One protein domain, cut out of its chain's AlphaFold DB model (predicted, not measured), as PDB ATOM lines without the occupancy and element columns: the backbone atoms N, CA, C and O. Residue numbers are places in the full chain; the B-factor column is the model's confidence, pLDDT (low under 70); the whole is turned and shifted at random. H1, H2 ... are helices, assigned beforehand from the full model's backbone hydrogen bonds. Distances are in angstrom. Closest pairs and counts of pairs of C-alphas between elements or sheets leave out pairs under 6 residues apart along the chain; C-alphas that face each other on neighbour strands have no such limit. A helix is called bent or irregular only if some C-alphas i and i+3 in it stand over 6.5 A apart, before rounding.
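AT A GLANCE: This is residues 2 to 146 of the 146 residues of an uncharacterized protein of Spirochaeta sp (UniProt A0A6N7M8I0). Four long helices, H4, H2, H6 and H5, stand in an up-and-down bundle, and a fifth, H1, leaves one end of it as a slanting arm, of which residues 2 to 16 stick out free. The bundle is looser between H4 and H5, which are only near each other, and the short H3 sits at the end away from H1, packed on H4 and H6. The printed part has 145 residues with six named helices, H1 to H6 in chain order, and no named strand; the class is all helix. It is compact, with a radius of gyration of the C-alphas of 16.8 A, and flat, spanning 49 by 48 by 22 A. Without the free stretches, residues 2 to 16 and 83 to 88, the body spans 44 by 26 by 20 A.

IN THESE COORDINATES: Begin with the longest helix, H4, residues 55 to 82: find C-alpha 55 at (-128.072, -113.124, -143.522) and follow it 40.6 A to C-alpha 82 at (-156.477, -123.207, -170.651). H2, residues 25 to 44, is 27.5 A long and has a kink of 33 degrees near residue 35. H6, residues 120 to 144, is 35.3 A long and ends at C-alpha 144, (-143.350, -133.341, -169.597); it is neither bent nor irregular, but only just: C-alphas 128 and 131 are 6.3 A apart. H5, residues 97 to 117, is 30.3 A long. H1, residues 2 to 23, begins at C-alpha 2, (-132.998, -92.433, -166.936), and is 31.5 A long. H3 is the short helix of residues 46 to 51.

HOW THE PARTS SIT: Start at H4, whose centre is the nearest to the mean of the C-alphas, at 3.6 A. H4 touches H2 at a shallow tilt of 22 degrees, opposite ways; their closest C-alphas, those of Pro 25 and Leu 79, are 5.2 A apart. H2 touches H6 at a shallow tilt of 26 degrees, opposite ways, with the C-alphas of Ser 44 and Glu 128 closest at 4.6 A. H5 and H6 form a helical hairpin at a shallow tilt of 22 degrees; look at the C-alphas of Ala 114 and Ile 123, the closest, 5.7 A apart. H4 is near H6, with 8 pairs of C-alphas within 10 A, and near H5, with 5 such pairs, while H2 and H5 are apart. At one end, residues 55 to 61 of H4 touch H3, forming a helical hairpin with it; the closest C-alphas, of Val 46 and Ala 58, are 5.0 A apart. H3 also touches residues 120 to 127 of H6, with the C-alphas of Ser 47 and Gly 124 closest at 4.2 A; H2 and H3 meet only through their link. At the other end, H1 touches H2 with residues 17 to 21 alone, at a steep tilt of 63 degrees; the closest C-alphas, of Glu 21 and Ala 28, are 5.1 A apart. H1 touches H4 with residues 21 to 22 alone, at a steep tilt of 42 degrees, the C-alphas of Glu 21 and Val 75 being closest at 5.7 A. In H1, H3, H4 and H5 every O i to N i+4 pair is within hydrogen-bond range; in H2 15 of 16 are, and in H6 17 of 21.

THE WHOLE: The two C-alphas farthest apart are those of Gly 53 and Glu 86, 52.5 A. The printed part has no cut. The link from H4 to H5, residues 83 to 96, is long, and in it residues 91 to 92 pair antiparallel with residues 95 to 96; the other links are tight. The mean pLDDT of the printed part is 91.5, and the model's confidence is under 70 at residues 86 and 146.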
ATOM      1  N   ASN A   2    -133.394 -91.008-167.023       78.06
ATOM      2  CA  ASN A   2    -132.998 -92.433-166.936       78.06
ATOM      3  C   ASN A   2    -133.909 -93.316-166.061       78.06
ATOM      4  O   ASN A   2    -134.190 -94.450-166.431       78.06
ATOM      5  N   GLN A   3    -134.412 -92.802-164.935       89.44
ATOM      6  CA  GLN A   3    -135.253 -93.585-164.020       89.44
ATOM      7  C   GLN A   3    -136.636 -93.907-164.612       89.44
ATOM      8  O   GLN A   3    -137.111 -95.029-164.494       89.44
ATOM      9  N   ALA A   4    -137.247 -92.956-165.328       89.88
ATOM     10  CA  ALA A   4    -138.513 -93.183-166.027       89.88
ATOM     11  C   ALA A   4    -138.374 -94.250-167.126       89.88
ATOM     12  O   ALA A   4    -139.223 -95.125-167.247       89.88
ATOM     13  N   LEU A   5    -137.271 -94.223-167.885       92.56
ATOM     14  CA  LEU A   5    -136.996 -95.236-168.905       92.56
ATOM     15  C   LEU A   5    -136.790 -96.631-168.295       92.56
ATOM     16  O   LEU A   5    -137.235 -97.619-168.872       92.56
ATOM     17  N   HIS A   6    -136.136 -96.717-167.133       91.38
ATOM     18  CA  HIS A   6    -135.960 -97.978-166.410       91.38
ATOM     19  C   HIS A   6    -137.301 -98.566-165.952       91.38
ATOM     20  O   HIS A   6    -137.576 -99.728-166.236       91.38
ATOM     21  N   LEU A   7    -138.170 -97.746-165.351       93.06
ATOM     22  CA  LEU A   7    -139.506 -98.175-164.920       93.06
ATOM     23  C   LEU A   7    -140.369 -98.655-166.094       93.06
ATOM     24  O   LEU A   7    -141.044 -99.673-165.984       93.06
ATOM     25  N   ILE A   8    -140.318 -97.961-167.239       94.62
ATOM     26  CA  ILE A   8    -141.052 -98.373-168.448       94.62
ATOM     27  C   ILE A   8    -140.582 -99.748-168.935       94.62
ATOM     28  O   ILE A   8    -141.411-100.570-169.318       94.62
ATOM     29  N   LYS A   9    -139.271-100.022-168.897       93.31
ATOM     30  CA  LYS A   9    -138.728-101.334-169.275       93.31
ATOM     31  C   LYS A   9    -139.198-102.438-168.329       93.31
ATOM     32  O   LYS A   9    -139.729-103.432-168.807       93.31
ATOM     33  N   GLN A  10    -139.097-102.227-167.016       91.75
ATOM     34  CA  GLN A  10    -139.561-103.197-166.015       91.75
ATOM     35  C   GLN A  10    -141.059-103.495-166.152       91.75
ATOM     36  O   GLN A  10    -141.494-104.644-166.051       91.75
ATOM     37  N   LEU A  11    -141.857-102.459-166.422       92.94
ATOM     38  CA  LEU A  11    -143.287-102.611-166.650       92.94
ATOM     39  C   LEU A  11    -143.565-103.418-167.925       92.94
ATOM     40  O   LEU A  11    -144.378-104.337-167.894       92.94
ATOM     41  N   ALA A  12    -142.873-103.113-169.026       93.69
ATOM     42  CA  ALA A  12    -143.019-103.838-170.287       93.69
ATOM     43  C   ALA A  12    -142.620-105.319-170.158       93.69
ATOM     44  O   ALA A  12    -143.335-106.189-170.653       93.69
ATOM     45  N   GLU A  13    -141.526-105.615-169.453       91.06
ATOM     46  CA  GLU A  13    -141.086-106.984-169.152       91.06
ATOM     47  C   GLU A  13    -142.130-107.735-168.320       91.06
ATOM     48  O   GLU A  13    -142.485-108.873-168.634       91.06
ATOM     49  N   THR A  14    -142.694-107.071-167.307       89.06
ATOM     50  CA  THR A  14    -143.765-107.639-166.477       89.06
ATOM     51  C   THR A  14    -145.010-107.940-167.308       89.06
ATOM     52  O   THR A  14    -145.515-109.057-167.258       89.06
ATOM     53  N   PHE A  15    -145.470-106.998-168.136       92.56
ATOM     54  CA  PHE A  15    -146.608-107.231-169.028       92.56
ATOM     55  C   PHE A  15    -146.357-108.356-170.032       92.56
ATOM     56  O   PHE A  15    -147.243-109.176-170.246       92.56
ATOM     57  N   SER A  16    -145.168-108.426-170.634       92.12
ATOM     58  CA  SER A  16    -144.827-109.492-171.584       92.12
ATOM     59  C   SER A  16    -144.864-110.868-170.921       92.12
ATOM     60  O   SER A  16    -145.329-111.839-171.524       92.12
ATOM     61  N   ARG A  17    -144.393-110.958-169.673       88.81
ATOM     62  CA  ARG A  17    -144.445-112.186-168.879       88.81
ATOM     63  C   ARG A  17    -145.888-112.573-168.577       88.81
ATOM     64  O   ARG A  17    -146.289-113.668-168.952       88.81
ATOM     65  N   LEU A  18    -146.691-111.653-168.041       91.00
ATOM     66  CA  LEU A  18    -148.112-111.895-167.758       91.00
ATOM     67  C   LEU A  18    -148.908-112.281-169.019       91.00
ATOM     68  O   LEU A  18    -149.739-113.183-168.980       91.00
ATOM     69  N   LEU A  19    -148.624-111.654-170.164       93.38
ATOM     70  CA  LEU A  19    -149.243-112.022-171.438       93.38
ATOM     71  C   LEU A  19    -148.862-113.448-171.856       93.38
ATOM     72  O   LEU A  19    -149.702-114.170-172.390       93.38
ATOM     73  N   THR A  20    -147.619-113.866-171.602       93.56
ATOM     74  CA  THR A  20    -147.171-115.245-171.856       93.56
ATOM     75  C   THR A  20    -147.878-116.227-170.925       93.56
ATOM     76  O   THR A  20    -148.352-117.246-171.412       93.56
ATOM     77  N   GLU A  21    -148.027-115.905-169.632       93.25
ATOM     78  CA  GLU A  21    -148.769-116.734-168.664       93.25
ATOM     79  C   GLU A  21    -150.200-117.029-169.145       93.25
ATOM     80  O   GLU A  21    -150.667-118.155-169.014       93.25
ATOM     81  N   ILE A  22    -150.874-116.042-169.744       92.38
ATOM     82  CA  ILE A  22    -152.257-116.177-170.225       92.38
ATOM     83  C   ILE A  22    -152.328-116.857-171.601       92.38
ATOM     84  O   ILE A  22    -153.173-117.718-171.829       92.38
ATOM     85  N   SER A  23    -151.477-116.449-172.547       93.75
ATOM     86  CA  SER A  23    -151.564-116.902-173.947       93.75
ATOM     87  C   SER A  23    -150.897-118.252-174.206       93.75
ATOM     88  O   SER A  23    -151.284-118.955-175.136       93.75
ATOM     89  N   ASN A  24    -149.884-118.607-173.415       93.69
ATOM     90  CA  ASN A  24    -149.172-119.875-173.508       93.69
ATOM     91  C   ASN A  24    -148.641-120.287-172.117       93.69
ATOM     92  O   ASN A  24    -147.443-120.145-171.838       93.69
ATOM     93  N   PRO A  25    -149.523-120.792-171.235       93.00
ATOM     94  CA  PRO A  25    -149.160-121.152-169.865       93.00
ATOM     95  C   PRO A  25    -148.105-122.262-169.787       93.00
ATOM     96  O   PRO A  25    -147.290-122.242-168.871       93.00
ATOM     97  N   VAL A  26    -148.047-123.178-170.763       92.12
ATOM     98  CA  VAL A  26    -146.992-124.208-170.839       92.12
ATOM     99  C   VAL A  26    -145.623-123.561-171.057       92.12
ATOM    100  O   VAL A  26    -144.676-123.830-170.323       92.12
ATOM    101  N   LYS A  27    -145.509-122.622-172.006       92.88
ATOM    102  CA  LYS A  27    -144.267-121.859-172.203       92.88
ATOM    103  C   LYS A  27    -143.899-121.041-170.964       92.88
ATOM    104  O   LYS A  27    -142.718-120.935-170.640       92.88
ATOM    105  N   ALA A  28    -144.883-120.453-170.286       94.06
ATOM    106  CA  ALA A  28    -144.642-119.727-169.044       94.06
ATOM    107  C   ALA A  28    -144.101-120.648-167.939       94.06
ATOM    108  O   ALA A  28    -143.133-120.278-167.277       94.06
ATOM    109  N   LEU A  29    -144.660-121.855-167.798       93.81
ATOM    110  CA  LEU A  29    -144.182-122.867-166.857       93.81
ATOM    111  C   LEU A  29    -142.742-123.288-167.162       93.81
ATOM    112  O   LEU A  29    -141.926-123.330-166.253       93.81
ATOM    113  N   ASN A  30    -142.398-123.504-168.432       92.00
ATOM    114  CA  ASN A  30    -141.032-123.839-168.836       92.00
ATOM    115  C   ASN A  30    -140.013-122.746-168.522       92.00
ATOM    116  O   ASN A  30    -138.923-123.028-168.031       92.00
ATOM    117  N   ASN A  31    -140.361-121.486-168.785       92.50
ATOM    118  CA  ASN A  31    -139.495-120.370-168.414       92.50
ATOM    119  C   ASN A  31    -139.295-120.324-166.894       92.50
ATOM    120  O   ASN A  31    -138.175-120.136-166.427       92.50
ATOM    121  N   LEU A  32    -140.370-120.546-166.133       93.12
ATOM    122  CA  LEU A  32    -140.320-120.565-164.678       93.12
ATOM    123  C   LEU A  32    -139.501-121.749-164.146       93.12
ATOM    124  O   LEU A  32    -138.735-121.574-163.208       93.12
ATOM    125  N   ALA A  33    -139.590-122.921-164.775       91.81
ATOM    126  CA  ALA A  33    -138.811-124.111-164.437       91.81
ATOM    127  C   ALA A  33    -137.290-123.851-164.508       91.81
ATOM    128  O   ALA A  33    -136.542-124.304-163.641       91.81
ATOM    129  N   LEU A  34    -136.832-123.048-165.477       91.12
ATOM    130  CA  LEU A  34    -135.428-122.616-165.578       91.12
ATOM    131  C   LEU A  34    -135.013-121.654-164.451       91.12
ATOM    132  O   LEU A  34    -133.856-121.641-164.029       91.12
ATOM    133  N   GLU A  35    -135.931-120.812-163.980       93.50
ATOM    134  CA  GLU A  35    -135.686-119.923-162.839       93.50
ATOM    135  C   GLU A  35    -135.688-120.702-161.515       93.50
ATOM    136  O   GLU A  35    -134.851-120.442-160.646       93.50
ATOM    137  N   LEU A  36    -136.562-121.707-161.395       93.56
ATOM    138  CA  LEU A  36    -136.632-122.608-160.245       93.56
ATOM    139  C   LEU A  36    -135.339-123.402-160.055       93.56
ATOM    140  O   LEU A  36    -134.893-123.521-158.922       93.56
ATOM    141  N   GLU A  37    -134.689-123.868-161.124       92.25
ATOM    142  CA  GLU A  37    -133.405-124.582-161.022       92.25
ATOM    143  C   GLU A  37    -132.342-123.764-160.268       92.25
ATOM    144  O   GLU A  37    -131.658-124.268-159.377       92.25
ATOM    145  N   LYS A  38    -132.240-122.466-160.574       93.31
ATOM    146  CA  LYS A  38    -131.324-121.564-159.859       93.31
ATOM    147  C   LYS A  38    -131.778-121.342-158.424       93.31
ATOM    148  O   LYS A  38    -130.956-121.376-157.514       93.31
ATOM    149  N   CYS A  39    -133.078-121.136-158.224       95.12
ATOM    150  CA  CYS A  39    -133.651-120.938-156.900       95.12
ATOM    151  C   CYS A  39    -133.392-122.131-155.977       95.12
ATOM    152  O   CYS A  39    -133.038-121.914-154.825       95.12
ATOM    153  N   ILE A  40    -133.526-123.364-156.476       95.12
ATOM    154  CA  ILE A  40    -133.269-124.603-155.730       95.12
ATOM    155  C   ILE A  40    -131.843-124.592-155.176       95.12
ATOM    156  O   ILE A  40    -131.655-124.737-153.972       95.12
ATOM    157  N   SER A  41    -130.846-124.312-156.023       93.12
ATOM    158  CA  SER A  41    -129.455-124.216-155.569       93.12
ATOM    159  C   SER A  41    -129.253-123.128-154.510       93.12
ATOM    160  O   SER A  41    -128.463-123.310-153.591       93.12
ATOM    161  N   GLU A  42    -129.933-121.987-154.634       94.56
ATOM    162  CA  GLU A  42    -129.774-120.867-153.702       94.56
ATOM    163  C   GLU A  42    -130.439-121.115-152.345       94.56
ATOM    164  O   GLU A  42    -129.887-120.706-151.322       94.56
ATOM    165  N   ILE A  43    -131.610-121.762-152.317       94.88
ATOM    166  CA  ILE A  43    -132.311-122.062-151.064       94.88
ATOM    167  C   ILE A  43    -131.627-123.183-150.280       94.88
ATOM    168  O   ILE A  43    -131.594-123.108-149.054       94.88
ATOM    169  N   SER A  44    -131.005-124.156-150.955       91.75
ATOM    170  CA  SER A  44    -130.196-125.193-150.299       91.75
ATOM    171  C   SER A  44    -128.987-124.606-149.556       91.75
ATOM    172  O   SER A  44    -128.593-125.105-148.509       91.75
ATOM    173  N   ASP A  45    -128.437-123.484-150.029       93.06
ATOM    174  CA  ASP A  45    -127.314-122.804-149.372       93.06
ATOM    175  C   ASP A  45    -127.736-121.939-148.164       93.06
ATOM    176  O   ASP A  45    -126.874-121.410-147.450       93.06
ATOM    177  N   VAL A  46    -129.037-121.755-147.900       93.75
ATOM    178  CA  VAL A  46    -129.524-120.808-146.878       93.75
ATOM    179  C   VAL A  46    -129.005-121.143-145.481       93.75
ATOM    180  O   VAL A  46    -128.568-120.225-144.783       93.75
ATOM    181  N   SER A  47    -128.968-122.420-145.086       89.06
ATOM    182  CA  SER A  47    -128.431-122.824-143.775       89.06
ATOM    183  C   SER A  47    -126.979-122.372-143.605       89.06
ATOM    184  O   SER A  47    -126.622-121.701-142.635       89.06
ATOM    185  N   LEU A  48    -126.142-122.644-144.613       91.06
ATOM    186  CA  LEU A  48    -124.737-122.243-144.629       91.06
ATOM    187  C   LEU A  48    -124.585-120.715-144.611       91.06
ATOM    188  O   LEU A  48    -123.701-120.173-143.939       91.06
ATOM    189  N   LEU A  49    -125.428-119.995-145.352       94.50
ATOM    190  CA  LEU A  49    -125.414-118.535-145.378       94.50
ATOM    191  C   LEU A  49    -125.751-117.948-144.004       94.50
ATOM    192  O   LEU A  49    -125.020-117.069-143.549       94.50
ATOM    193  N   LEU A  50    -126.780-118.456-143.323       90.88
ATOM    194  CA  LEU A  50    -127.153-118.018-141.974       90.88
ATOM    195  C   LEU A  50    -126.051-118.342-140.953       90.88
ATOM    196  O   LEU A  50    -125.613-117.464-140.213       90.88
ATOM    197  N   GLN A  51    -125.507-119.562-140.976       87.62
ATOM    198  CA  GLN A  51    -124.431-119.976-140.064       87.62
ATOM    199  C   GLN A  51    -123.136-119.171-140.251       87.62
ATOM    200  O   GLN A  51    -122.371-118.979-139.307       87.62
ATOM    201  N   THR A  52    -122.879-118.679-141.466       92.94
ATOM    202  CA  THR A  52    -121.706-117.844-141.775       92.94
ATOM    203  C   THR A  52    -121.970-116.339-141.642       92.94
ATOM    204  O   THR A  52    -121.122-115.538-142.047       92.94
ATOM    205  N   GLY A  53    -123.120-115.938-141.081       92.19
ATOM    206  CA  GLY A  53    -123.502-114.539-140.852       92.19
ATOM    207  C   GLY A  53    -123.788-113.751-142.136       92.19
ATOM    208  O   GLY A  53    -123.667-112.524-142.169       92.19
ATOM    209  N   LYS A  54    -124.106-114.441-143.237       95.44
ATOM    210  CA  LYS A  54    -124.442-113.855-144.545       95.44
ATOM    211  C   LYS A  54    -125.954-113.678-144.703       95.44
ATOM    212  O   LYS A  54    -126.495-113.909-145.786       95.44
ATOM    213  N   ASP A  55    -126.614-113.200-143.656       92.62
ATOM    214  CA  ASP A  55    -128.072-113.124-143.522       92.62
ATOM    215  C   ASP A  55    -128.739-112.426-144.706       92.62
ATOM    216  O   ASP A  55    -129.729-112.909-145.242       92.62
ATOM    217  N   ARG A  56    -128.151-111.329-145.201       95.50
ATOM    218  CA  ARG A  56    -128.682-110.616-146.372       95.50
ATOM    219  C   ARG A  56    -128.803-111.522-147.600       95.50
ATOM    220  O   ARG A  56    -129.812-111.464-148.289       95.50
ATOM    221  N   LYS A  57    -127.790-112.351-147.877       95.75
ATOM    222  CA  LYS A  57    -127.815-113.266-149.028       95.75
ATOM    223  C   LYS A  57    -128.834-114.385-148.831       95.75
ATOM    224  O   LYS A  57    -129.505-114.748-149.788       95.75
ATOM    225  N   ALA A  58    -128.962-114.890-147.603       93.94
ATOM    226  CA  ALA A  58    -129.994-115.862-147.257       93.94
ATOM    227  C   ALA A  58    -131.395-115.278-147.500       93.94
ATOM    228  O   ALA A  58    -132.208-115.879-148.193       93.94
ATOM    229  N   MET A  59    -131.649-114.059-147.011       94.12
ATOM    230  CA  MET A  59    -132.935-113.383-147.200       94.12
ATOM    231  C   MET A  59    -133.218-113.080-148.673       94.12
ATOM    232  O   MET A  59    -134.350-113.223-149.117       94.12
ATOM    233  N   GLU A  60    -132.202-112.714-149.455       96.38
ATOM    234  CA  GLU A  60    -132.336-112.537-150.903       96.38
ATOM    235  C   GLU A  60    -132.781-113.827-151.615       96.38
ATOM    236  O   GLU A  60    -133.610-113.751-152.520       96.38
ATOM    237  N   ALA A  61    -132.274-114.997-151.207       95.31
ATOM    238  CA  ALA A  61    -132.714-116.285-151.749       95.31
ATOM    239  C   ALA A  61    -134.175-116.593-151.373       95.31
ATOM    240  O   ALA A  61    -134.963-116.991-152.227       95.31
ATOM    241  N   ILE A  62    -134.568-116.328-150.123       93.94
ATOM    242  CA  ILE A  62    -135.944-116.539-149.638       93.94
ATOM    243  C   ILE A  62    -136.944-115.610-150.339       93.94
ATOM    244  O   ILE A  62    -138.044-116.036-150.698       93.94
ATOM    245  N   ILE A  63    -136.573-114.348-150.566       95.12
ATOM    246  CA  ILE A  63    -137.404-113.398-151.316       95.12
ATOM    247  C   ILE A  63    -137.609-113.907-152.744       95.12
ATOM    248  O   ILE A  63    -138.752-114.000-153.187       95.12
ATOM    249  N   ARG A  64    -136.533-114.319-153.430       95.56
ATOM    250  CA  ARG A  64    -136.631-114.886-154.784       95.56
ATOM    251  C   ARG A  64    -137.508-116.134-154.824       95.56
ATOM    252  O   ARG A  64    -138.372-116.242-155.687       95.56
ATOM    253  N   PHE A  65    -137.344-117.040-153.864       95.50
ATOM    254  CA  PHE A  65    -138.214-118.202-153.706       95.50
ATOM    255  C   PHE A  65    -139.688-117.801-153.581       95.50
ATOM    256  O   PHE A  65    -140.540-118.351-154.279       95.50
ATOM    257  N   THR A  66    -139.994-116.820-152.732       93.12
ATOM    258  CA  THR A  66    -141.369-116.352-152.511       93.12
ATOM    259  C   THR A  66    -141.966-115.771-153.798       93.12
ATOM    260  O   THR A  66    -143.067-116.153-154.191       93.12
ATOM    261  N   GLU A  67    -141.213-114.932-154.515       94.06
ATOM    262  CA  GLU A  67    -141.629-114.353-155.802       94.06
ATOM    263  C   GLU A  67    -141.889-115.432-156.868       94.06
ATOM    264  O   GLU A  67    -142.870-115.365-157.615       94.06
ATOM    265  N   LEU A  68    -141.035-116.458-156.938       94.31
ATOM    266  CA  LEU A  68    -141.206-117.570-157.874       94.31
ATOM    267  C   LEU A  68    -142.420-118.437-157.524       94.31
ATOM    268  O   LEU A  68    -143.136-118.853-158.435       94.31
ATOM    269  N   ASN A  69    -142.710-118.654-156.239       92.88
ATOM    270  CA  ASN A  69    -143.922-119.364-155.813       92.88
ATOM    271  C   ASN A  69    -145.194-118.604-156.191       92.88
ATOM    272  O   ASN A  69    -146.146-119.204-156.689       92.88
ATOM    273  N   GLU A  70    -145.216-117.282-156.019       92.00
ATOM    274  CA  GLU A  70    -146.347-116.463-156.460       92.00
ATOM    275  C   GLU A  70    -146.562-116.558-157.976       92.00
ATOM    276  O   GLU A  70    -147.701-116.659-158.445       92.00
ATOM    277  N   ASN A  71    -145.473-116.548-158.753       93.06
ATOM    278  CA  ASN A  71    -145.530-116.749-160.200       93.06
ATOM    279  C   ASN A  71    -146.075-118.142-160.542       93.06
ATOM    280  O   ASN A  71    -146.933-118.268-161.417       93.06
ATOM    281  N   LEU A  72    -145.628-119.172-159.825       92.56
ATOM    282  CA  LEU A  72    -146.035-120.551-160.056       92.56
ATOM    283  C   LEU A  72    -147.535-120.764-159.836       92.56
ATOM    284  O   LEU A  72    -148.199-121.372-160.676       92.56
ATOM    285  N   ILE A  73    -148.083-120.214-158.749       91.44
ATOM    286  CA  ILE A  73    -149.520-120.284-158.459       91.44
ATOM    287  C   ILE A  73    -150.320-119.700-159.628       91.44
ATOM    288  O   ILE A  73    -151.277-120.321-160.098       91.44
ATOM    289  N   ARG A  74    -149.922-118.530-160.147       92.50
ATOM    290  CA  ARG A  74    -150.607-117.908-161.294       92.50
ATOM    291  C   ARG A  74    -150.483-118.735-162.569       92.50
ATOM    292  O   ARG A  74    -151.480-118.910-163.269       92.50
ATOM    293  N   VAL A  75    -149.295-119.264-162.862       93.50
ATOM    294  CA  VAL A  75    -149.070-120.117-164.036       93.50
ATOM    295  C   VAL A  75    -149.948-121.364-163.979       93.50
ATOM    296  O   VAL A  75    -150.608-121.669-164.969       93.50
ATOM    297  N   PHE A  76    -150.048-122.042-162.833       91.44
ATOM    298  CA  PHE A  76    -150.925-123.207-162.706       91.44
ATOM    299  C   PHE A  76    -152.408-122.871-162.831       91.44
ATOM    300  O   PHE A  76    -153.151-123.644-163.435       91.44
ATOM    301  N   LEU A  77    -152.853-121.723-162.311       90.25
ATOM    302  CA  LEU A  77    -154.229-121.267-162.514       90.25
ATOM    303  C   LEU A  77    -154.526-121.054-164.003       90.25
ATOM    304  O   LEU A  77    -155.527-121.568-164.501       90.25
ATOM    305  N   ASN A  78    -153.636-120.370-164.726       92.25
ATOM    306  CA  ASN A  78    -153.784-120.165-166.168       92.25
ATOM    307  C   ASN A  78    -153.717-121.487-166.945       92.25
ATOM    308  O   ASN A  78    -154.510-121.702-167.861       92.25
ATOM    309  N   LEU A  79    -152.833-122.406-166.549       90.00
ATOM    310  CA  LEU A  79    -152.726-123.730-167.153       90.00
ATOM    311  C   LEU A  79    -154.030-124.516-166.982       90.00
ATOM    312  O   LEU A  79    -154.559-125.031-167.964       90.00
ATOM    313  N   LYS A  80    -154.603-124.526-165.774       88.06
ATOM    314  CA  LYS A  80    -155.903-125.147-165.499       88.06
ATOM    315  C   LYS A  80    -157.028-124.521-166.326       88.06
ATOM    316  O   LYS A  80    -157.837-125.253-166.880       88.06
ATOM    317  N   MET A  81    -157.069-123.191-166.437       87.56
ATOM    318  CA  MET A  81    -158.088-122.480-167.225       87.56
ATOM    319  C   MET A  81    -157.951-122.694-168.737       87.56
ATOM    320  O   MET A  81    -158.940-122.592-169.456       87.56
ATOM    321  N   SER A  82    -156.739-122.964-169.227       87.00
ATOM    322  CA  SER A  82    -156.477-123.207-170.651       87.00
ATOM    323  C   SER A  82    -156.826-124.625-171.120       87.00
ATOM    324  O   SER A  82    -156.894-124.864-172.325       87.00
ATOM    325  N   ARG A  83    -157.037-125.565-170.189       83.25
ATOM    326  CA  ARG A  83    -157.384-126.964-170.480       83.25
ATOM    327  C   ARG A  83    -158.902-127.128-170.608       83.25
ATOM    328  O   ARG A  83    -159.665-126.418-169.957       83.25
ATOM    329  N   SER A  84    -159.340-128.064-171.449       77.88
ATOM    330  CA  SER A  84    -160.761-128.420-171.562       77.88
ATOM    331  C   SER A  84    -161.225-129.220-170.341       77.88
ATOM    332  O   SER A  84    -160.419-129.885-169.692       77.88
ATOM    333  N   GLU A  85    -162.532-129.219-170.061       72.00
ATOM    334  CA  GLU A  85    -163.134-130.025-168.979       72.00
ATOM    335  C   GLU A  85    -162.919-131.542-169.160       72.00
ATOM    336  O   GLU A  85    -163.025-132.303-168.205       72.00
ATOM    337  N   GLU A  86    -162.588-131.975-170.378       69.62
ATOM    338  CA  GLU A  86    -162.330-133.370-170.757       69.62
ATOM    339  C   GLU A  86    -160.849-133.766-170.618       69.62
ATOM    340  O   GLU A  86    -160.496-134.923-170.839       69.62
ATOM    341  N   SER A  87    -159.965-132.813-170.303       74.12
ATOM    342  CA  SER A  87    -158.535-133.075-170.136       74.12
ATOM    343  C   SER A  87    -158.262-133.807-168.823       74.12
ATOM    344  O   SER A  87    -158.867-133.489-167.800       74.12
ATOM    345  N   GLU A  88    -157.288-134.722-168.825       75.62
ATOM    346  CA  GLU A  88    -156.785-135.325-167.586       75.62
ATOM    347  C   GLU A  88    -156.345-134.238-166.597       75.62
ATOM    348  O   GLU A  88    -155.790-133.195-166.994       75.62
ATOM    349  N   GLU A  89    -156.637-134.476-165.316       81.50
ATOM    350  CA  GLU A  89    -156.273-133.572-164.231       81.50
ATOM    351  C   GLU A  89    -154.754-133.421-164.182       81.50
ATOM    352  O   GLU A  89    -154.006-134.381-164.343       81.50
ATOM    353  N   LEU A  90    -154.292-132.185-164.000       85.44
ATOM    354  CA  LEU A  90    -152.868-131.921-163.894       85.44
ATOM    355  C   LEU A  90    -152.354-132.458-162.557       85.44
ATOM    356  O   LEU A  90    -152.815-132.015-161.499       85.44
ATOM    357  N   THR A  91    -151.380-133.357-162.624       89.00
ATOM    358  CA  THR A  91    -150.718-133.932-161.456       89.00
ATOM    359  C   THR A  91    -149.240-133.549-161.400       89.00
ATOM    360  O   THR A  91    -148.628-133.218-162.415       89.00
ATOM    361  N   ILE A  92    -148.681-133.546-160.191       89.75
ATOM    362  CA  ILE A  92    -147.247-133.412-159.906       89.75
ATOM    363  C   ILE A  92    -146.890-134.618-159.042       89.75
ATOM    364  O   ILE A  92    -147.463-134.753-157.965       89.75
ATOM    365  N   ASP A  93    -145.993-135.491-159.508       87.81
ATOM    366  CA  ASP A  93    -145.654-136.754-158.829       87.81
ATOM    367  C   ASP A  93    -146.899-137.546-158.385       87.81
ATOM    368  O   ASP A  93    -147.058-137.893-157.217       87.81
ATOM    369  N   ASP A  94    -147.834-137.763-159.317       88.19
ATOM    370  CA  ASP A  94    -149.124-138.438-159.094       88.19
ATOM    371  C   ASP A  94    -150.079-137.761-158.085       88.19
ATOM    372  O   ASP A  94    -151.188-138.249-157.861       88.19
ATOM    373  N   MET A  95    -149.716-136.606-157.519       90.69
ATOM    374  CA  MET A  95    -150.590-135.808-156.656       90.69
ATOM    375  C   MET A  95    -151.381-134.791-157.467       90.69
ATOM    376  O   MET A  95    -150.845-134.145-158.371       90.69
ATOM    377  N   SER A  96    -152.636-134.550-157.091       90.69
ATOM    378  CA  SER A  96    -153.364-133.397-157.624       90.69
ATOM    379  C   SER A  96    -152.665-132.091-157.224       90.69
ATOM    380  O   SER A  96    -152.067-131.981-156.149       90.69
ATOM    381  N   LEU A  97    -152.817-131.038-158.035       88.88
ATOM    382  CA  LEU A  97    -152.320-129.700-157.675       88.88
ATOM    383  C   LEU A  97    -152.778-129.247-156.278       88.88
ATOM    384  O   LEU A  97    -152.047-128.564-155.564       88.88
ATOM    385  N   LYS A  98    -154.006-129.603-155.882       89.50
ATOM    386  CA  LYS A  98    -154.554-129.232-154.575       89.50
ATOM    387  C   LYS A  98    -153.806-129.925-153.438       89.50
ATOM    388  O   LYS A  98    -153.519-129.275-152.433       89.50
ATOM    389  N   GLU A  99    -153.529-131.217-153.574       93.12
ATOM    390  CA  GLU A  99    -152.774-131.992-152.583       93.12
ATOM    391  C   GLU A  99    -151.352-131.457-152.468       93.12
ATOM    392  O   GLU A  99    -150.946-131.069-151.374       93.12
ATOM    393  N   PHE A 100    -150.673-131.275-153.603       93.31
ATOM    394  CA  PHE A 100    -149.330-130.706-153.659       93.31
ATOM    395  C   PHE A 100    -149.224-129.374-152.896       93.31
ATOM    396  O   PHE A 100    -148.385-129.213-152.009       93.31
ATOM    397  N   TYR A 101    -150.119-128.415-153.171       91.62
ATOM    398  CA  TYR A 101    -150.110-127.130-152.464       91.62
ATOM    399  C   TYR A 101    -150.537-127.236-151.001       91.62
ATOM    400  O   TYR A 101    -150.147-126.394-150.193       91.62
ATOM    401  N   THR A 102    -151.349-128.226-150.636       94.06
ATOM    402  CA  THR A 102    -151.708-128.453-149.231       94.06
ATOM    403  C   THR A 102    -150.480-128.896-148.442       94.06
ATOM    404  O   THR A 102    -150.221-128.342-147.375       94.06
ATOM    405  N   GLU A 103    -149.693-129.824-148.987       95.19
ATOM    406  CA  GLU A 103    -148.434-130.253-148.377       95.19
ATOM    407  C   GLU A 103    -147.408-129.123-148.324       95.19
ATOM    408  O   GLU A 103    -146.881-128.826-147.253       95.19
ATOM    409  N   LEU A 104    -147.189-128.428-149.446       94.50
ATOM    410  CA  LEU A 104    -146.249-127.311-149.498       94.50
ATOM    411  C   LEU A 104    -146.614-126.220-148.481       94.50
ATOM    412  O   LEU A 104    -145.744-125.703-147.791       94.50
ATOM    413  N   ASN A 105    -147.901-125.900-148.323       95.19
ATOM    414  CA  ASN A 105    -148.346-124.921-147.330       95.19
ATOM    415  C   ASN A 105    -148.117-125.369-145.879       95.19
ATOM    416  O   ASN A 105    -147.984-124.509-145.009       95.19
ATOM    417  N   THR A 106    -148.099-126.671-145.596       97.19
ATOM    418  CA  THR A 106    -147.727-127.184-144.268       97.19
ATOM    419  C   THR A 106    -146.259-126.880-143.993       97.19
ATOM    420  O   THR A 106    -145.955-126.207-143.010       97.19
ATOM    421  N   VAL A 107    -145.377-127.230-144.931       97.12
ATOM    422  CA  VAL A 107    -143.933-126.957-144.849       97.12
ATOM    423  C   VAL A 107    -143.645-125.452-144.758       97.12
ATOM    424  O   VAL A 107    -142.832-125.014-143.951       97.12
ATOM    425  N   LEU A 108    -144.350-124.620-145.534       96.38
ATOM    426  CA  LEU A 108    -144.197-123.161-145.486       96.38
ATOM    427  C   LEU A 108    -144.593-122.565-144.129       96.38
ATOM    428  O   LEU A 108    -143.979-121.595-143.685       96.38
ATOM    429  N   LYS A 109    -145.609-123.118-143.457       97.50
ATOM    430  CA  LYS A 109    -145.984-122.678-142.106       97.50
ATOM    431  C   LYS A 109    -144.908-123.045-141.093       97.50
ATOM    432  O   LYS A 109    -144.532-122.186-140.302       97.50
ATOM    433  N   GLU A 110    -144.385-124.265-141.164       98.06
ATOM    434  CA  GLU A 110    -143.260-124.697-140.329       98.06
ATOM    435  C   GLU A 110    -142.023-123.823-140.568       98.06
ATOM    436  O   GLU A 110    -141.366-123.403-139.617       98.06
ATOM    437  N   LEU A 111    -141.759-123.435-141.820       96.69
ATOM    438  CA  LEU A 111    -140.668-122.524-142.164       96.69
ATOM    439  C   LEU A 111    -140.847-121.152-141.500       96.69
ATOM    440  O   LEU A 111    -139.898-120.603-140.940       96.69
ATOM    441  N   VAL A 112    -142.062-120.598-141.519       96.50
ATOM    442  CA  VAL A 112    -142.379-119.338-140.826       96.50
ATOM    443  C   VAL A 112    -142.183-119.470-139.313       96.50
ATOM    444  O   VAL A 112    -141.650-118.556-138.681       96.50
ATOM    445  N   GLU A 113    -142.580-120.593-138.714       97.81
ATOM    446  CA  GLU A 113    -142.347-120.859-137.291       97.81
ATOM    447  C   GLU A 113    -140.852-120.956-136.960       97.81
ATOM    448  O   GLU A 113    -140.410-120.348-135.981       97.81
ATOM    449  N   ALA A 114    -140.061-121.613-137.813       95.75
ATOM    450  CA  ALA A 114    -138.609-121.705-137.681       95.75
ATOM    451  C   ALA A 114    -137.927-120.323-137.756       95.75
ATOM    452  O   ALA A 114    -136.995-120.035-137.002       95.75
ATOM    453  N   PHE A 115    -138.434-119.412-138.598       92.94
ATOM    454  CA  PHE A 115    -137.990-118.014-138.602       92.94
ATOM    455  C   PHE A 115    -138.307-117.289-137.295       92.94
ATOM    456  O   PHE A 115    -137.452-116.563-136.780       92.94
ATOM    457  N   HIS A 116    -139.503-117.480-136.733       95.75
ATOM    458  CA  HIS A 116    -139.869-116.858-135.460       95.75
ATOM    459  C   HIS A 116    -139.017-117.364-134.288       95.75
ATOM    460  O   HIS A 116    -138.685-116.574-133.402       95.75
ATOM    461  N   SER A 117    -138.645-118.647-134.282       96.31
ATOM    462  CA  SER A 117    -137.766-119.235-133.262       96.31
ATOM    463  C   SER A 117    -136.273-119.002-133.516       96.31
ATOM    464  O   SER A 117    -135.464-119.334-132.651       96.31
ATOM    465  N   GLN A 118    -135.903-118.400-134.655       91.31
ATOM    466  CA  GLN A 118    -134.516-118.214-135.108       91.31
ATOM    467  C   GLN A 118    -133.744-119.538-135.249       91.31
ATOM    468  O   GLN A 118    -132.522-119.583-135.084       91.31
ATOM    469  N   ASP A 119    -134.445-120.624-135.575       94.06
ATOM    470  CA  ASP A 119    -133.846-121.943-135.757       94.06
ATOM    471  C   ASP A 119    -133.239-122.080-137.159       94.06
ATOM    472  O   ASP A 119    -133.851-122.583-138.099       94.06
ATOM    473  N   SER A 120    -132.006-121.590-137.311       90.81
ATOM    474  CA  SER A 120    -131.275-121.634-138.588       90.81
ATOM    475  C   SER A 120    -131.024-123.048-139.127       90.81
ATOM    476  O   SER A 120    -130.853-123.199-140.336       90.81
ATOM    477  N   VAL A 121    -131.007-124.067-138.259       92.12
ATOM    478  CA  VAL A 121    -130.847-125.466-138.680       92.12
ATOM    479  C   VAL A 121    -132.147-125.930-139.322       92.12
ATOM    480  O   VAL A 121    -132.130-126.307-140.488       92.12
ATOM    481  N   LEU A 122    -133.276-125.765-138.624       95.06
ATOM    482  CA  LEU A 122    -134.591-126.138-139.144       95.06
ATOM    483  C   LEU A 122    -134.966-125.362-140.416       95.06
ATOM    484  O   LEU A 122    -135.490-125.954-141.354       95.06
ATOM    485  N   ILE A 123    -134.666-124.058-140.494       95.12
ATOM    486  CA  ILE A 123    -134.858-123.266-141.726       95.12
ATOM    487  C   ILE A 123    -134.116-123.915-142.900       95.12
ATOM    488  O   ILE A 123    -134.668-124.034-143.994       95.12
ATOM    489  N   GLY A 124    -132.865-124.313-142.666       93.31
ATOM    490  CA  GLY A 124    -132.043-125.014-143.641       93.31
ATOM    491  C   GLY A 124    -132.663-126.326-144.088       93.31
ATOM    492  O   GLY A 124    -132.869-126.525-145.282       93.31
ATOM    493  N   ASP A 125    -133.014-127.174-143.124       94.88
ATOM    494  CA  ASP A 125    -133.550-128.508-143.381       94.88
ATOM    495  C   ASP A 125    -134.864-128.447-144.173       94.88
ATOM    496  O   ASP A 125    -135.034-129.167-145.155       94.88
ATOM    497  N   LEU A 126    -135.773-127.537-143.807       97.25
ATOM    498  CA  LEU A 126    -137.031-127.336-144.529       97.25
ATOM    499  C   LEU A 126    -136.794-126.863-145.970       97.25
ATOM    500  O   LEU A 126    -137.465-127.319-146.895       97.25
ATOM    501  N   LEU A 127    -135.839-125.958-146.189       96.38
ATOM    502  CA  LEU A 127    -135.529-125.479-147.537       96.38
ATOM    503  C   LEU A 127    -134.863-126.562-148.396       96.38
ATOM    504  O   LEU A 127    -135.229-126.714-149.561       96.38
ATOM    505  N   GLU A 128    -133.922-127.317-147.828       94.50
ATOM    506  CA  GLU A 128    -133.114-128.309-148.540       94.50
ATOM    507  C   GLU A 128    -133.855-129.628-148.784       94.50
ATOM    508  O   GLU A 128    -133.797-130.160-149.891       94.50
ATOM    509  N   TYR A 129    -134.562-130.150-147.781       95.06
ATOM    510  CA  TYR A 129    -135.133-131.498-147.833       95.06
ATOM    511  C   TYR A 129    -136.642-131.527-148.070       95.06
ATOM    512  O   TYR A 129    -137.147-132.541-148.541       95.06
ATOM    513  N   GLU A 130    -137.365-130.436-147.810       96.06
ATOM    514  CA  GLU A 130    -138.819-130.406-148.011       96.06
ATOM    515  C   GLU A 130    -139.229-129.531-149.200       96.06
ATOM    516  O   GLU A 130    -140.028-129.950-150.043       96.06
ATOM    517  N   ILE A 131    -138.690-128.315-149.303       95.94
ATOM    518  CA  ILE A 131    -139.092-127.343-150.326       95.94
ATOM    519  C   ILE A 131    -138.376-127.599-151.653       95.94
ATOM    520  O   ILE A 131    -139.042-127.700-152.684       95.94
ATOM    521  N   ALA A 132    -137.046-127.717-151.653       95.56
ATOM    522  CA  ALA A 132    -136.274-127.926-152.877       95.56
ATOM    523  C   ALA A 132    -136.736-129.157-153.689       95.56
ATOM    524  O   ALA A 132    -136.960-128.993-154.891       95.56
ATOM    525  N   PRO A 133    -136.990-130.340-153.089       94.38
ATOM    526  CA  PRO A 133    -137.493-131.492-153.841       94.38
ATOM    527  C   PRO A 133    -138.859-131.239-154.485       94.38
ATOM    528  O   PRO A 133    -139.078-131.619-155.628       94.38
ATOM    529  N   ARG A 134    -139.760-130.517-153.809       94.81
ATOM    530  CA  ARG A 134    -141.076-130.163-154.370       94.81
ATOM    531  C   ARG A 134    -140.962-129.214-155.562       94.81
ATOM    532  O   ARG A 134    -141.712-129.349-156.528       94.81
ATOM    533  N   LEU A 135    -140.024-128.263-155.520       93.69
ATOM    534  CA  LEU A 135    -139.727-127.390-156.663       93.69
ATOM    535  C   LEU A 135    -139.127-128.164-157.844       93.69
ATOM    536  O   LEU A 135    -139.406-127.833-158.997       93.69
ATOM    537  N   GLU A 136    -138.338-129.201-157.569       93.69
ATOM    538  CA  GLU A 136    -137.790-130.087-158.596       93.69
ATOM    539  C   GLU A 136    -138.909-130.854-159.324       93.69
ATOM    540  O   GLU A 136    -138.919-130.885-160.555       93.69
ATOM    541  N   SER A 137    -139.916-131.366-158.607       93.31
ATOM    542  CA  SER A 137    -141.087-132.027-159.213       93.31
ATOM    543  C   SER A 137    -141.857-131.106-160.169       93.31
ATOM    544  O   SER A 137    -142.290-131.512-161.248       93.31
ATOM    545  N   ILE A 138    -141.982-129.820-159.825       91.06
ATOM    546  CA  ILE A 138    -142.593-128.805-160.699       91.06
ATOM    547  C   ILE A 138    -141.771-128.601-161.979       91.06
ATOM    548  O   ILE A 138    -142.336-128.417-163.061       91.06
ATOM    549  N   LYS A 139    -140.437-128.618-161.869       88.69
ATOM    550  CA  LYS A 139    -139.536-128.491-163.019       88.69
ATOM    551  C   LYS A 139    -139.729-129.653-163.995       88.69
ATOM    552  O   LYS A 139    -139.815-129.409-165.199       88.69
ATOM    553  N   ILE A 140    -139.833-130.878-163.477       86.88
ATOM    554  CA  ILE A 140    -140.084-132.092-164.270       86.88
ATOM    555  C   ILE A 140    -141.419-131.974-165.012       86.88
ATOM    556  O   ILE A 140    -141.454-132.139-166.229       86.88
ATOM    557  N   LEU A 141    -142.487-131.541-164.331       87.00
ATOM    558  CA  LEU A 141    -143.789-131.327-164.970       87.00
ATOM    559  C   LEU A 141    -143.718-130.356-166.165       87.00
ATOM    560  O   LEU A 141    -144.370-130.575-167.184       87.00
ATOM    561  N   GLY A 142    -142.947-129.269-166.061       81.56
ATOM    562  CA  GLY A 142    -142.749-128.349-167.187       81.56
ATOM    563  C   GLY A 142    -142.172-129.054-168.421       81.56
ATOM    564  O   GLY A 142    -142.663-128.869-169.537       81.56
ATOM    565  N   GLN A 143    -141.183-129.925-168.205       78.56
ATOM    566  CA  GLN A 143    -140.548-130.708-169.265       78.56
ATOM    567  C   GLN A 143    -141.526-131.702-169.907       78.56
ATOM    568  O   GLN A 143    -141.539-131.808-171.130       78.56
ATOM    569  N   ASP A 144    -142.377-132.351-169.112       82.56
ATOM    570  CA  ASP A 144    -143.350-133.341-169.597       82.56
ATOM    571  C   ASP A 144    -144.483-132.727-170.435       82.56
ATOM    572  O   ASP A 144    -145.071-133.390-171.290       82.56
ATOM    573  N   LEU A 145    -144.804-131.452-170.201       80.19
ATOM    574  CA  LEU A 145    -145.846-130.727-170.936       80.19
ATOM    575  C   LEU A 145    -145.355-130.081-172.246       80.19
ATOM    576  O   LEU A 145    -146.177-129.503-172.963       80.19
ATOM    577  N   SER A 146    -144.046-130.119-172.524       68.19
ATOM    578  CA  SER A 146    -143.385-129.460-173.668       68.19
ATOM    579  C   SER A 146    -143.382-130.298-174.941       68.19
ATOM    580  O   SER A 146    -143.605-129.694-176.016       68.19
TER     581      SER A 146